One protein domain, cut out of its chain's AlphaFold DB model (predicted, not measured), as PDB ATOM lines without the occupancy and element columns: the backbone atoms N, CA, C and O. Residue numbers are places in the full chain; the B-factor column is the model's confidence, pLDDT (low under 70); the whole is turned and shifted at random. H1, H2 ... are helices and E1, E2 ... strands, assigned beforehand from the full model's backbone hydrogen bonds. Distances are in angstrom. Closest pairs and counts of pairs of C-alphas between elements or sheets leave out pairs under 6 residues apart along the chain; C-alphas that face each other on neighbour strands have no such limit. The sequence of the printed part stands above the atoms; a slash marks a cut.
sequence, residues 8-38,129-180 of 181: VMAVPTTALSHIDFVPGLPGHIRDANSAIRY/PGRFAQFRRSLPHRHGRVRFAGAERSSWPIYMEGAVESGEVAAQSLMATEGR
ATOM      1  N   VAL A   8     -43.709  40.158 -19.054       96.69
ATOM      2  CA  VAL A   8     -43.327  40.872 -17.831       96.69
ATOM      3  C   VAL A   8     -41.831  40.671 -17.594       96.69
ATOM      4  O   VAL A   8     -41.374  39.581 -17.264       96.69
ATOM      5  N   MET A   9     -41.063  41.742 -17.761       95.94
ATOM      6  CA  MET A   9     -39.631  41.792 -17.487       95.94
ATOM      7  C   MET A   9     -39.408  42.127 -16.014       95.94
ATOM      8  O   MET A   9     -39.375  43.302 -15.647       95.94
ATOM      9  N   ALA A  10     -39.266  41.089 -15.189       96.12
ATOM     10  CA  ALA A  10     -39.007  41.173 -13.749       96.12
ATOM     11  C   ALA A  10     -37.532  40.875 -13.415       96.12
ATOM     12  O   ALA A  10     -37.223  40.033 -12.574       96.12
ATOM     13  N   VAL A  11     -36.617  41.533 -14.127       93.69
ATOM     14  CA  VAL A  11     -35.162  41.407 -13.937       93.69
ATOM     15  C   VAL A  11     -34.583  42.739 -13.452       93.69
ATOM     16  O   VAL A  11     -35.138  43.783 -13.806       93.69
ATOM     17  N   PRO A  12     -33.468  42.740 -12.696       92.31
ATOM     18  CA  PRO A  12     -32.793  43.970 -12.285       92.31
ATOM     19  C   PRO A  12     -32.479  44.884 -13.477       92.31
ATOM     20  O   PRO A  12     -32.157  44.401 -14.567       92.31
ATOM     21  N   THR A  13     -32.492  46.208 -13.289       90.31
ATOM     22  CA  THR A  13     -32.184  47.125 -14.406       90.31
ATOM     23  C   THR A  13     -30.766  46.960 -14.948       90.31
ATOM     24  O   THR A  13     -30.524  47.251 -16.118       90.31
ATOM     25  N   THR A  14     -29.838  46.471 -14.126       86.94
ATOM     26  CA  THR A  14     -28.486  46.078 -14.544       86.94
ATOM     27  C   THR A  14     -28.533  44.938 -15.562       86.94
ATOM     28  O   THR A  14     -27.907  45.032 -16.617       86.94
ATOM     29  N   ALA A  15     -29.355  43.919 -15.311       87.94
ATOM     30  CA  ALA A  15     -29.546  42.778 -16.198       87.94
ATOM     31  C   ALA A  15     -30.263  43.137 -17.507       87.94
ATOM     32  O   ALA A  15     -29.979  42.531 -18.537       87.94
ATOM     33  N   LEU A  16     -31.138  44.155 -17.509       88.50
ATOM     34  CA  LEU A  16     -31.801  44.630 -18.735       88.50
ATOM     35  C   LEU A  16     -30.803  45.074 -19.813       88.50
ATOM     36  O   LEU A  16     -31.119  44.994 -20.997       88.50
ATOM     37  N   SER A  17     -29.608  45.536 -19.426       83.62
ATOM     38  CA  SER A  17     -28.569  45.934 -20.385       83.62
ATOM     39  C   SER A  17     -27.968  44.762 -21.172       83.62
ATOM     40  O   SER A  17     -27.342  44.984 -22.204       83.62
ATOM     41  N   HIS A  18     -28.187  43.526 -20.713       88.62
ATOM     42  CA  HIS A  18     -27.724  42.291 -21.349       88.62
ATOM     43  C   HIS A  18     -28.792  41.632 -22.236       88.62
ATOM     44  O   HIS A  18     -28.612  40.496 -22.666       88.62
ATOM     45  N   ILE A  19     -29.915  42.314 -22.478       92.50
ATOM     46  CA  ILE A  19     -31.044  41.794 -23.252       92.50
ATOM     47  C   ILE A  19     -31.188  42.603 -24.535       92.50
ATOM     48  O   ILE A  19     -31.402  43.818 -24.503       92.50
ATOM     49  N   ASP A  20     -31.124  41.908 -25.666       94.25
ATOM     50  CA  ASP A  20     -31.315  42.508 -26.978       94.25
ATOM     51  C   ASP A  20     -32.808  42.677 -27.276       94.25
ATOM     52  O   ASP A  20     -33.559  41.714 -27.424       94.25
ATOM     53  N   PHE A  21     -33.244  43.934 -27.375       94.38
ATOM     54  CA  PHE A  21     -34.603  44.285 -27.782       94.38
ATOM     55  C   PHE A  21     -34.643  44.564 -29.284       94.38
ATOM     56  O   PHE A  21     -33.868  45.381 -29.785       94.38
ATOM     57  N   VAL A  22     -35.585  43.932 -29.988       94.62
ATOM     58  CA  VAL A  22     -35.840  44.158 -31.416       94.62
ATOM     59  C   VAL A  22     -37.341  44.419 -31.627       94.62
ATOM     60  O   VAL A  22     -38.140  43.516 -31.387       94.62
ATOM     61  N   PRO A  23     -37.752  45.628 -32.064       93.69
ATOM     62  CA  PRO A  23     -36.927  46.829 -32.217       93.69
ATOM     63  C   PRO A  23     -36.347  47.306 -30.874       93.69
ATOM     64  O   PRO A  23     -36.877  47.011 -29.803       93.69
ATOM     65  N   GLY A  24     -35.240  48.050 -30.935       93.81
ATOM     66  CA  GLY A  24     -34.551  48.541 -29.742       93.81
ATOM     67  C   GLY A  24     -35.421  49.455 -28.874       93.81
ATOM     68  O   GLY A  24     -36.240  50.218 -29.382       93.81
ATOM     69  N   LEU A  25     -35.193  49.428 -27.555       93.19
ATOM     70  CA  LEU A  25     -35.879  50.334 -26.627       93.19
ATOM     71  C   LEU A  25     -35.591  51.816 -26.954       93.19
ATOM     72  O   LEU A  25     -34.445  52.155 -27.280       93.19
ATOM     73  N   PRO A  26     -36.580  52.719 -26.796       93.31
ATOM     74  CA  PRO A  26     -36.368  54.156 -26.930       93.31
ATOM     75  C   PRO A  26     -35.252  54.664 -26.010       93.31
ATOM     76  O   PRO A  26     -35.116  54.185 -24.881       93.31
ATOM     77  N   GLY A  27     -34.508  55.681 -26.462       91.44
ATOM     78  CA  GLY A  27     -33.370  56.254 -25.727       91.44
ATOM     79  C   GLY A  27     -33.705  56.590 -24.273       91.44
ATOM     80  O   GLY A  27     -33.081  56.058 -23.368       91.44
ATOM     81  N   HIS A  28     -34.798  57.322 -24.036       89.25
ATOM     82  CA  HIS A  28     -35.216  57.699 -22.679       89.25
ATOM     83  C   HIS A  28     -35.472  56.505 -21.736       89.25
ATOM     84  O   HIS A  28     -35.224  56.614 -20.537       89.25
ATOM     85  N   ILE A  29     -35.946  55.360 -22.249       90.62
ATOM     86  CA  ILE A  29     -36.156  54.140 -21.450       90.62
ATOM     87  C   ILE A  29     -34.811  53.499 -21.120       90.62
ATOM     88  O   ILE A  29     -34.574  53.092 -19.982       90.62
ATOM     89  N   ARG A  30     -33.927  53.407 -22.112       89.94
ATOM     90  CA  ARG A  30     -32.582  52.853 -21.948       89.94
ATOM     91  C   ARG A  30     -31.772  53.678 -20.948       89.94
ATOM     92  O   ARG A  30     -31.231  53.119 -19.996       89.94
ATOM     93  N   ASP A  31     -31.788  54.995 -21.111       88.12
ATOM     94  CA  ASP A  31     -31.077  55.949 -20.266       88.12
ATOM     95  C   ASP A  31     -31.577  55.862 -18.823       88.12
ATOM     96  O   ASP A  31     -30.773  55.699 -17.905       88.12
ATOM     97  N   ALA A  32     -32.898  55.853 -18.618       88.50
ATOM     98  CA  ALA A  32     -33.502  55.699 -17.298       88.50
ATOM     99  C   ALA A  32     -33.060  54.415 -16.578       88.50
ATOM    100  O   ALA A  32     -32.701  54.463 -15.402       88.50
ATOM    101  N   ASN A  33     -33.063  53.275 -17.275       88.75
ATOM    102  CA  ASN A  33     -32.635  51.997 -16.700       88.75
ATOM    103  C   ASN A  33     -31.132  51.977 -16.400       88.75
ATOM    104  O   ASN A  33     -30.723  51.518 -15.334       88.75
ATOM    105  N   SER A  34     -30.321  52.534 -17.303       86.69
ATOM    106  CA  SER A  34     -28.869  52.624 -17.136       86.69
ATOM    107  C   SER A  34     -28.437  53.617 -16.057       86.69
ATOM    108  O   SER A  34     -27.308  53.540 -15.580       86.69
ATOM    109  N   ALA A  35     -29.299  54.561 -15.666       85.50
ATOM    110  CA  ALA A  35     -29.008  55.547 -14.631       85.50
ATOM    111  C   ALA A  35     -29.115  54.966 -13.214       85.50
ATOM    112  O   ALA A  35     -28.539  55.527 -12.277       85.50
ATOM    113  N   ILE A  36     -29.821  53.845 -13.044       87.12
ATOM    114  CA  ILE A  36     -29.919  53.173 -11.750       87.12
ATOM    115  C   ILE A  36     -28.578  52.522 -11.426       87.12
ATOM    116  O   ILE A  36     -27.951  51.862 -12.256       87.12
ATOM    117  N   ARG A  37     -28.106  52.737 -10.202       87.75
ATOM    118  CA  ARG A  37     -26.939  52.052  -9.646       87.75
ATOM    119  C   ARG A  37     -27.422  51.063  -8.606       87.75
ATOM    120  O   ARG A  37     -28.450  51.293  -7.980       87.75
ATOM    121  N   TYR A  38     -26.691  49.974  -8.431       91.62
ATOM    122  CA  TYR A  38     -26.969  48.992  -7.392       91.62
ATOM    123  C   TYR A  38     -25.873  49.056  -6.335       91.62
ATOM    124  O   TYR A  38     -24.704  49.321  -6.644       91.62
ATOM    125  N   PRO A 129     -26.702  60.925  -3.972       83.94
ATOM    126  CA  PRO A 129     -27.150  62.127  -3.276       83.94
ATOM    127  C   PRO A 129     -27.728  63.175  -4.238       83.94
ATOM    128  O   PRO A 129     -27.190  63.413  -5.319       83.94
ATOM    129  N   GLY A 130     -28.866  63.767  -3.868       85.00
ATOM    130  CA  GLY A 130     -29.564  64.774  -4.679       85.00
ATOM    131  C   GLY A 130     -30.394  64.234  -5.853       85.00
ATOM    132  O   GLY A 130     -31.051  65.016  -6.536       85.00
ATOM    133  N   ARG A 131     -30.422  62.914  -6.104       81.31
ATOM    134  CA  ARG A 131     -31.119  62.329  -7.270       81.31
ATOM    135  C   ARG A 131     -32.447  61.636  -6.951       81.31
ATOM    136  O   ARG A 131     -33.132  61.212  -7.876       81.31
ATOM    137  N   PHE A 132     -32.857  61.557  -5.684       80.19
ATOM    138  CA  PHE A 132     -34.041  60.787  -5.264       80.19
ATOM    139  C   PHE A 132     -35.352  61.213  -5.946       80.19
ATOM    140  O   PHE A 132     -36.104  60.364  -6.421       80.19
ATOM    141  N   ALA A 133     -35.606  62.520  -6.066       79.56
ATOM    142  CA  ALA A 133     -36.813  63.027  -6.728       79.56
ATOM    143  C   ALA A 133     -36.877  62.646  -8.220       79.56
ATOM    144  O   ALA A 133     -37.954  62.361  -8.740       79.56
ATOM    145  N   GLN A 134     -35.722  62.612  -8.894       77.88
ATOM    146  CA  GLN A 134     -35.620  62.186 -10.289       77.88
ATOM    147  C   GLN A 134     -35.776  60.667 -10.405       77.88
ATOM    148  O   GLN A 134     -36.553  60.205 -11.233       77.88
ATOM    149  N   PHE A 135     -35.111  59.909  -9.527       78.31
ATOM    150  CA  PHE A 135     -35.188  58.448  -9.461       78.31
ATOM    151  C   PHE A 135     -36.632  57.940  -9.363       78.31
ATOM    152  O   PHE A 135     -37.043  57.087 -10.144       78.31
ATOM    153  N   ARG A 136     -37.446  58.514  -8.464       73.69
ATOM    154  CA  ARG A 136     -38.839  58.068  -8.272       73.69
ATOM    155  C   ARG A 136     -39.736  58.244  -9.499       73.69
ATOM    156  O   ARG A 136     -40.808  57.652  -9.540       73.69
ATOM    157  N   ARG A 137     -39.339  59.075 -10.466       75.12
ATOM    158  CA  ARG A 137     -40.116  59.366 -11.681       75.12
ATOM    159  C   ARG A 137     -39.451  58.854 -12.955       75.12
ATOM    160  O   ARG A 137     -40.054  58.952 -14.018       75.12
ATOM    161  N   SER A 138     -38.213  58.370 -12.877       79.19
ATOM    162  CA  SER A 138     -37.405  58.135 -14.072       79.19
ATOM    163  C   SER A 138     -37.721  56.816 -14.757       79.19
ATOM    164  O   SER A 138     -37.497  56.690 -15.952       79.19
ATOM    165  N   LEU A 139     -38.201  55.824 -14.011       89.44
ATOM    166  CA  LEU A 139     -38.295  54.454 -14.489       89.44
ATOM    167  C   LEU A 139     -39.652  54.161 -15.153       89.44
ATOM    168  O   LEU A 139     -40.671  54.185 -14.466       89.44
ATOM    169  N   PRO A 140     -39.686  53.847 -16.459       90.62
ATOM    170  CA  PRO A 140     -40.925  53.508 -17.146       90.62
ATOM    171  C   PRO A 140     -41.406  52.100 -16.771       90.62
ATOM    172  O   PRO A 140     -40.628  51.146 -16.754       90.62
ATOM    173  N   HIS A 141     -42.713  51.950 -16.556       93.12
ATOM    174  CA  HIS A 141     -43.345  50.659 -16.235       93.12
ATOM    175  C   HIS A 141     -43.727  49.835 -17.470       93.12
ATOM    176  O   HIS A 141     -44.022  48.649 -17.352       93.12
ATOM    177  N   ARG A 142     -43.745  50.428 -18.672       93.88
ATOM    178  CA  ARG A 142     -44.169  49.730 -19.897       93.88
ATOM    179  C   ARG A 142     -43.532  50.283 -21.165       93.88
ATOM    180  O   ARG A 142     -43.288  51.483 -21.272       93.88
ATOM    181  N   HIS A 143     -43.377  49.411 -22.157       94.50
ATOM    182  CA  HIS A 143     -43.083  49.779 -23.537       94.50
ATOM    183  C   HIS A 143     -43.674  48.743 -24.502       94.50
ATOM    184  O   HIS A 143     -43.331  47.564 -24.433       94.50
ATOM    185  N   GLY A 144     -44.581  49.157 -25.391       93.19
ATOM    186  CA  GLY A 144     -45.258  48.237 -26.310       93.19
ATOM    187  C   GLY A 144     -45.971  47.099 -25.568       93.19
ATOM    188  O   GLY A 144     -46.825  47.355 -24.716       93.19
ATOM    189  N   ARG A 145     -45.596  45.850 -25.872       94.62
ATOM    190  CA  ARG A 145     -46.111  44.618 -25.236       94.62
ATOM    191  C   ARG A 145     -45.320  44.179 -23.996       94.62
ATOM    192  O   ARG A 145     -45.699  43.205 -23.354       94.62
ATOM    193  N   VAL A 146     -44.276  44.922 -23.632       95.00
ATOM    194  CA  VAL A 146     -43.420  44.650 -22.474       95.00
ATOM    195  C   VAL A 146     -43.880  45.474 -21.274       95.00
ATOM    196  O   VAL A 146     -44.163  46.674 -21.396       95.00
ATOM    197  N   ARG A 147     -43.985  44.836 -20.108       96.31
ATOM    198  CA  ARG A 147     -44.158  45.495 -18.804       96.31
ATOM    199  C   ARG A 147     -42.894  45.259 -18.004       96.31
ATOM    200  O   ARG A 147     -42.378  44.149 -18.005       96.31
ATOM    201  N   PHE A 148     -42.395  46.287 -17.342       95.88
ATOM    202  CA  PHE A 148     -41.223  46.164 -16.491       95.88
ATOM    203  C   PHE A 148     -41.662  46.135 -15.031       95.88
ATOM    204  O   PHE A 148     -42.395  47.018 -14.587       95.88
ATOM    205  N   ALA A 149     -41.168  45.147 -14.298       96.44
ATOM    206  CA  ALA A 149     -41.345  44.990 -12.862       96.44
ATOM    207  C   ALA A 149     -39.966  44.879 -12.197       96.44
ATOM    208  O   ALA A 149     -38.968  44.607 -12.862       96.44
ATOM    209  N   GLY A 150     -39.909  45.134 -10.898       94.69
ATOM    210  CA  GLY A 150     -38.671  45.226 -10.134       94.69
ATOM    211  C   GLY A 150     -38.856  46.181  -8.965       94.69
ATOM    212  O   GLY A 150     -39.578  47.176  -9.082       94.69
ATOM    213  N   ALA A 151     -38.206  45.885  -7.837       94.31
ATOM    214  CA  ALA A 151     -38.354  46.669  -6.613       94.31
ATOM    215  C   ALA A 151     -38.133  48.162  -6.879       94.31
ATOM    216  O   ALA A 151     -38.940  48.981  -6.458       94.31
ATOM    217  N   GLU A 152     -37.137  48.517  -7.687       92.00
ATOM    218  CA  GLU A 152     -36.789  49.883  -8.073       92.00
ATOM    219  C   GLU A 152     -37.926  50.690  -8.731       92.00
ATOM    220  O   GLU A 152     -37.838  51.915  -8.795       92.00
ATOM    221  N   ARG A 153     -39.000  50.035  -9.200       92.31
ATOM    222  CA  ARG A 153     -40.182  50.660  -9.829       92.31
ATOM    223  C   ARG A 153     -41.376  50.838  -8.893       92.31
ATOM    224  O   ARG A 153     -42.452  51.221  -9.354       92.31
ATOM    225  N   SER A 154     -41.204  50.536  -7.614       92.75
ATOM    226  CA  SER A 154     -42.268  50.503  -6.612       92.75
ATOM    227  C   SER A 154     -42.199  51.673  -5.631       92.75
ATOM    228  O   SER A 154     -41.309  52.532  -5.694       92.75
ATOM    229  N   SER A 155     -43.129  51.696  -4.678       90.06
ATOM    230  CA  SER A 155     -43.053  52.602  -3.538       90.06
ATOM    231  C   SER A 155     -41.968  52.226  -2.512       90.06
ATOM    232  O   SER A 155     -41.523  53.109  -1.770       90.06
ATOM    233  N   TRP A 156     -41.452  50.989  -2.560       89.88
ATOM    234  CA  TRP A 156     -40.435  50.420  -1.664       89.88
ATOM    235  C   TRP A 156     -39.181  49.942  -2.432       89.88
ATOM    236  O   TRP A 156     -38.911  48.740  -2.510       89.88
ATOM    237  N   PRO A 157     -38.354  50.859  -2.978       89.19
ATOM    238  CA  PRO A 157     -37.401  50.578  -4.061       89.19
ATOM    239  C   PRO A 157     -36.223  49.644  -3.753       89.19
ATOM    240  O   PRO A 157     -35.428  49.345  -4.642       89.19
ATOM    241  N   ILE A 158     -36.085  49.201  -2.505       92.00
ATOM    242  CA  ILE A 158     -34.974  48.362  -2.033       92.00
ATOM    243  C   ILE A 158     -35.445  47.110  -1.283       92.00
ATOM    244  O   ILE A 158     -34.620  46.382  -0.734       92.00
ATOM    245  N   TYR A 159     -36.757  46.864  -1.234       94.56
ATOM    246  CA  TYR A 159     -37.356  45.787  -0.450       94.56
ATOM    247  C   TYR A 159     -38.071  44.769  -1.333       94.56
ATOM    248  O   TYR A 159     -38.531  45.081  -2.430       94.56
ATOM    249  N   MET A 160     -38.213  43.549  -0.807       96.94
ATOM    250  CA  MET A 160     -38.993  42.487  -1.448       96.94
ATOM    251  C   MET A 160     -40.454  42.903  -1.658       96.94
ATOM    252  O   MET A 160     -41.019  42.592  -2.699       96.94
ATOM    253  N   GLU A 161     -41.021  43.680  -0.729       97.12
ATOM    254  CA  GLU A 161     -42.375  44.236  -0.852       97.12
ATOM    255  C   GLU A 161     -42.543  45.055  -2.136       97.12
ATOM    256  O   GLU A 161     -43.530  44.928  -2.848       97.12
ATOM    257  N   GLY A 162     -41.520  45.831  -2.494       95.75
ATOM    258  CA  GLY A 162     -41.522  46.597  -3.730       95.75
ATOM    259  C   GLY A 162     -41.504  45.721  -4.981       95.75
ATOM    260  O   GLY A 162     -42.131  46.043  -5.991       95.75
ATOM    261  N   ALA A 163     -40.797  44.591  -4.932       96.56
ATOM    262  CA  ALA A 163     -40.803  43.632  -6.032       96.56
ATOM    263  C   ALA A 163     -42.207  43.036  -6.226       96.56
ATOM    264  O   ALA A 163     -42.683  43.003  -7.361       96.56
ATOM    265  N   VAL A 164     -42.882  42.658  -5.134       98.00
ATOM    266  CA  VAL A 164     -44.269  42.163  -5.155       98.00
ATOM    267  C   VAL A 164     -45.214  43.232  -5.703       98.00
ATOM    268  O   VAL A 164     -45.855  42.993  -6.725       98.00
ATOM    269  N   GLU A 165     -45.210  44.433  -5.116       97.56
ATOM    270  CA  GLU A 165     -46.035  45.575  -5.541       97.56
ATOM    271  C   GLU A 165     -45.890  45.835  -7.049       97.56
ATOM    272  O   GLU A 165     -46.872  45.901  -7.789       97.56
ATOM    273  N   SER A 166     -44.652  45.947  -7.543       96.81
ATOM    274  CA  SER A 166     -44.405  46.234  -8.961       96.81
ATOM    275  C   SER A 166     -44.837  45.096  -9.895       96.81
ATOM    276  O   SER A 166     -45.281  45.360 -11.015       96.81
ATOM    277  N   GLY A 167     -44.726  43.841  -9.447       97.69
ATOM    278  CA  GLY A 167     -45.169  42.666 -10.195       97.69
ATOM    279  C   GLY A 167     -46.689  42.613 -10.323       97.69
ATOM    280  O   GLY A 167     -47.206  42.417 -11.424       97.69
ATOM    281  N   GLU A 168     -47.405  42.870  -9.229       97.81
ATOM    282  CA  GLU A 168     -48.866  42.964  -9.226       97.81
ATOM    283  C   GLU A 168     -49.353  44.091 -10.137       97.81
ATOM    284  O   GLU A 168     -50.230  43.871 -10.974       97.81
ATOM    285  N   VAL A 169     -48.730  45.273 -10.063       96.56
ATOM    286  CA  VAL A 169     -49.044  46.409 -10.946       96.56
ATOM    287  C   VAL A 169     -48.824  46.051 -12.421       96.56
ATOM    288  O   VAL A 169     -49.655  46.382 -13.272       96.56
ATOM    289  N   ALA A 170     -47.733  45.353 -12.749       97.19
ATOM    290  CA  ALA A 170     -47.458  44.907 -14.114       97.19
ATOM    291  C   ALA A 170     -48.516  43.910 -14.624       97.19
ATOM    292  O   ALA A 170     -49.004  44.062 -15.748       97.19
ATOM    293  N   ALA A 171     -48.903  42.935 -13.796       96.50
ATOM    294  CA  ALA A 171     -49.931  41.949 -14.123       96.50
ATOM    295  C   ALA A 171     -51.316  42.596 -14.289       96.50
ATOM    296  O   ALA A 171     -51.994  42.376 -15.293       96.50
ATOM    297  N   GLN A 172     -51.714  43.471 -13.362       95.88
ATOM    298  CA  GLN A 172     -52.970  44.225 -13.440       95.88
ATOM    299  C   GLN A 172     -53.026  45.102 -14.695       95.88
ATOM    300  O   GLN A 172     -54.049  45.151 -15.379       95.88
ATOM    301  N   SER A 173     -51.911  45.750 -15.054       94.69
ATOM    302  CA  SER A 173     -51.831  46.542 -16.283       94.69
ATOM    303  C   SER A 173     -52.021  45.698 -17.547       94.69
ATOM    304  O   SER A 173     -52.488  46.239 -18.552       94.69
ATOM    305  N   LEU A 174     -51.632  44.420 -17.541       94.25
ATOM    306  CA  LEU A 174     -51.855  43.505 -18.661       94.25
ATOM    307  C   LEU A 174     -53.319  43.085 -18.752       94.25
ATOM    308  O   LEU A 174     -53.941  43.332 -19.784       94.25
ATOM    309  N   MET A 175     -53.891  42.594 -17.651       92.44
ATOM    310  CA  MET A 175     -55.298  42.178 -17.591       92.44
ATOM    311  C   MET A 175     -56.256  43.309 -18.000       92.44
ATOM    312  O   MET A 175     -57.215  43.090 -18.735       92.44
ATOM    313  N   ALA A 176     -55.967  44.550 -17.596       89.88
ATOM    314  CA  ALA A 176     -56.766  45.717 -17.979       89.88
ATOM    315  C   ALA A 176     -56.632  46.112 -19.463       89.88
ATOM    316  O   ALA A 176     -57.480  46.839 -19.978       89.88
ATOM    317  N   THR A 177     -55.558  45.687 -20.137       81.88
ATOM    318  CA  THR A 177     -55.379  45.889 -21.585       81.88
ATOM    319  C   THR A 177     -56.148  44.824 -22.367       81.88
ATOM    320  O   THR A 177     -56.793  45.164 -23.353       81.88
ATOM    321  N   GLU A 178     -56.122  43.568 -21.909       75.38
ATOM    322  CA  GLU A 178     -56.828  42.444 -22.541       75.38
ATOM    323  C   GLU A 178     -58.348  42.541 -22.390       75.38
ATOM    324  O   GLU A 178     -59.064  42.324 -23.356       75.38
ATOM    325  N   GLY A 179     -58.861  42.975 -21.234       62.16
ATOM    326  CA  GLY A 179     -60.305  43.168 -21.032       62.16
ATOM    327  C   GLY A 179     -60.925  44.346 -21.804       62.16
ATOM    328  O   GLY A 179     -62.103  44.638 -21.623       62.16
ATOM    329  N   ARG A 180     -60.132  45.071 -22.604       55.72
ATOM    330  CA  ARG A 180     -60.576  46.173 -23.477       55.72
ATOM    331  C   ARG A 180     -60.510  45.827 -24.970       55.72
ATOM    332  O   ARG A 180     -60.859  46.690 -25.775       55.72
TER     333      ARG A 180
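Overview. This is residues 8 to 38 and 129 to 180 of the 181 residues of an uncharacterized protein of Mycobacterium alsense (UniProt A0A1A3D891). One long helix, H4, runs along one side of a short strand, E1, which has a two-residue stretch paired on each side of it, residues 8 to 9 and 142 to 143; the short helices H1 and H2 touch each other across the strand from H4, and H3 lies farther out, near H2. Residues 18 to 24 and residues 175 to 180, of which 175 to 178 belong to H4, stick out from this body. The 83 printed residues hold four named helices and one named strand, in the order H1, H2, H3, E1, H4, and the class is mostly helix. The whole is compact, with a radius of gyration of the C-alphas of 12.8 A, and spans 42 by 30 by 20 A.

Along the chain. H4, residues 160 to 178, is 27.6 A long, from C-alpha 160 at (-38.993, 42.487, -1.448) to C-alpha 178 at (-56.828, 42.444, -22.541). E1 is residues 146 to 148, 6.6 A. H1, residues 13 to 16, measures 5.0 A and begins at C-alpha 13 (-32.184, 47.125, -14.406). H2, residues 27 to 35, is 11.9 A long, and H3, residues 132 to 138, 9.8 A.

Arrangement. H4 comes closest to E1 at the C-alphas of Arg 147 and Ala 170, 5.8 A apart. E1 pairs with no named strand; residues 8 to 9 pair with its residues 147 to 148, parallel, and residues 142 to 143 with its residues 146 to 147, antiparallel. H1 and H2 touch, their closest C-alphas being those of Thr 13 and Asn 33, 5.4 A apart. H2 and H3 are close but not clearly touching: the closest C-alphas, of Ala 32 and Ser 138, are 5.6 A apart. They run opposite ways at a steep tilt of 36 degrees, only just past shallow. H4 is apart from H1, H2 and H3. Every O i to N i+4 pair is within hydrogen-bond range in H2 and H4, and 2 of 3 in H3; H1 is too short for such a pair, and its one O i to N i+3 pair is within range.

Size, cuts and confidence. The C-alphas farthest apart, of Pro 129 and Arg 180, are 42.2 A apart. Residues 39 to 128 are not printed, and C-alphas 38 and 129 are 13.8 A apart across the cut. The link E1 to H4 is long. Mean pLDDT of the printed part is 90.0; residues 179 to 180 are under 70.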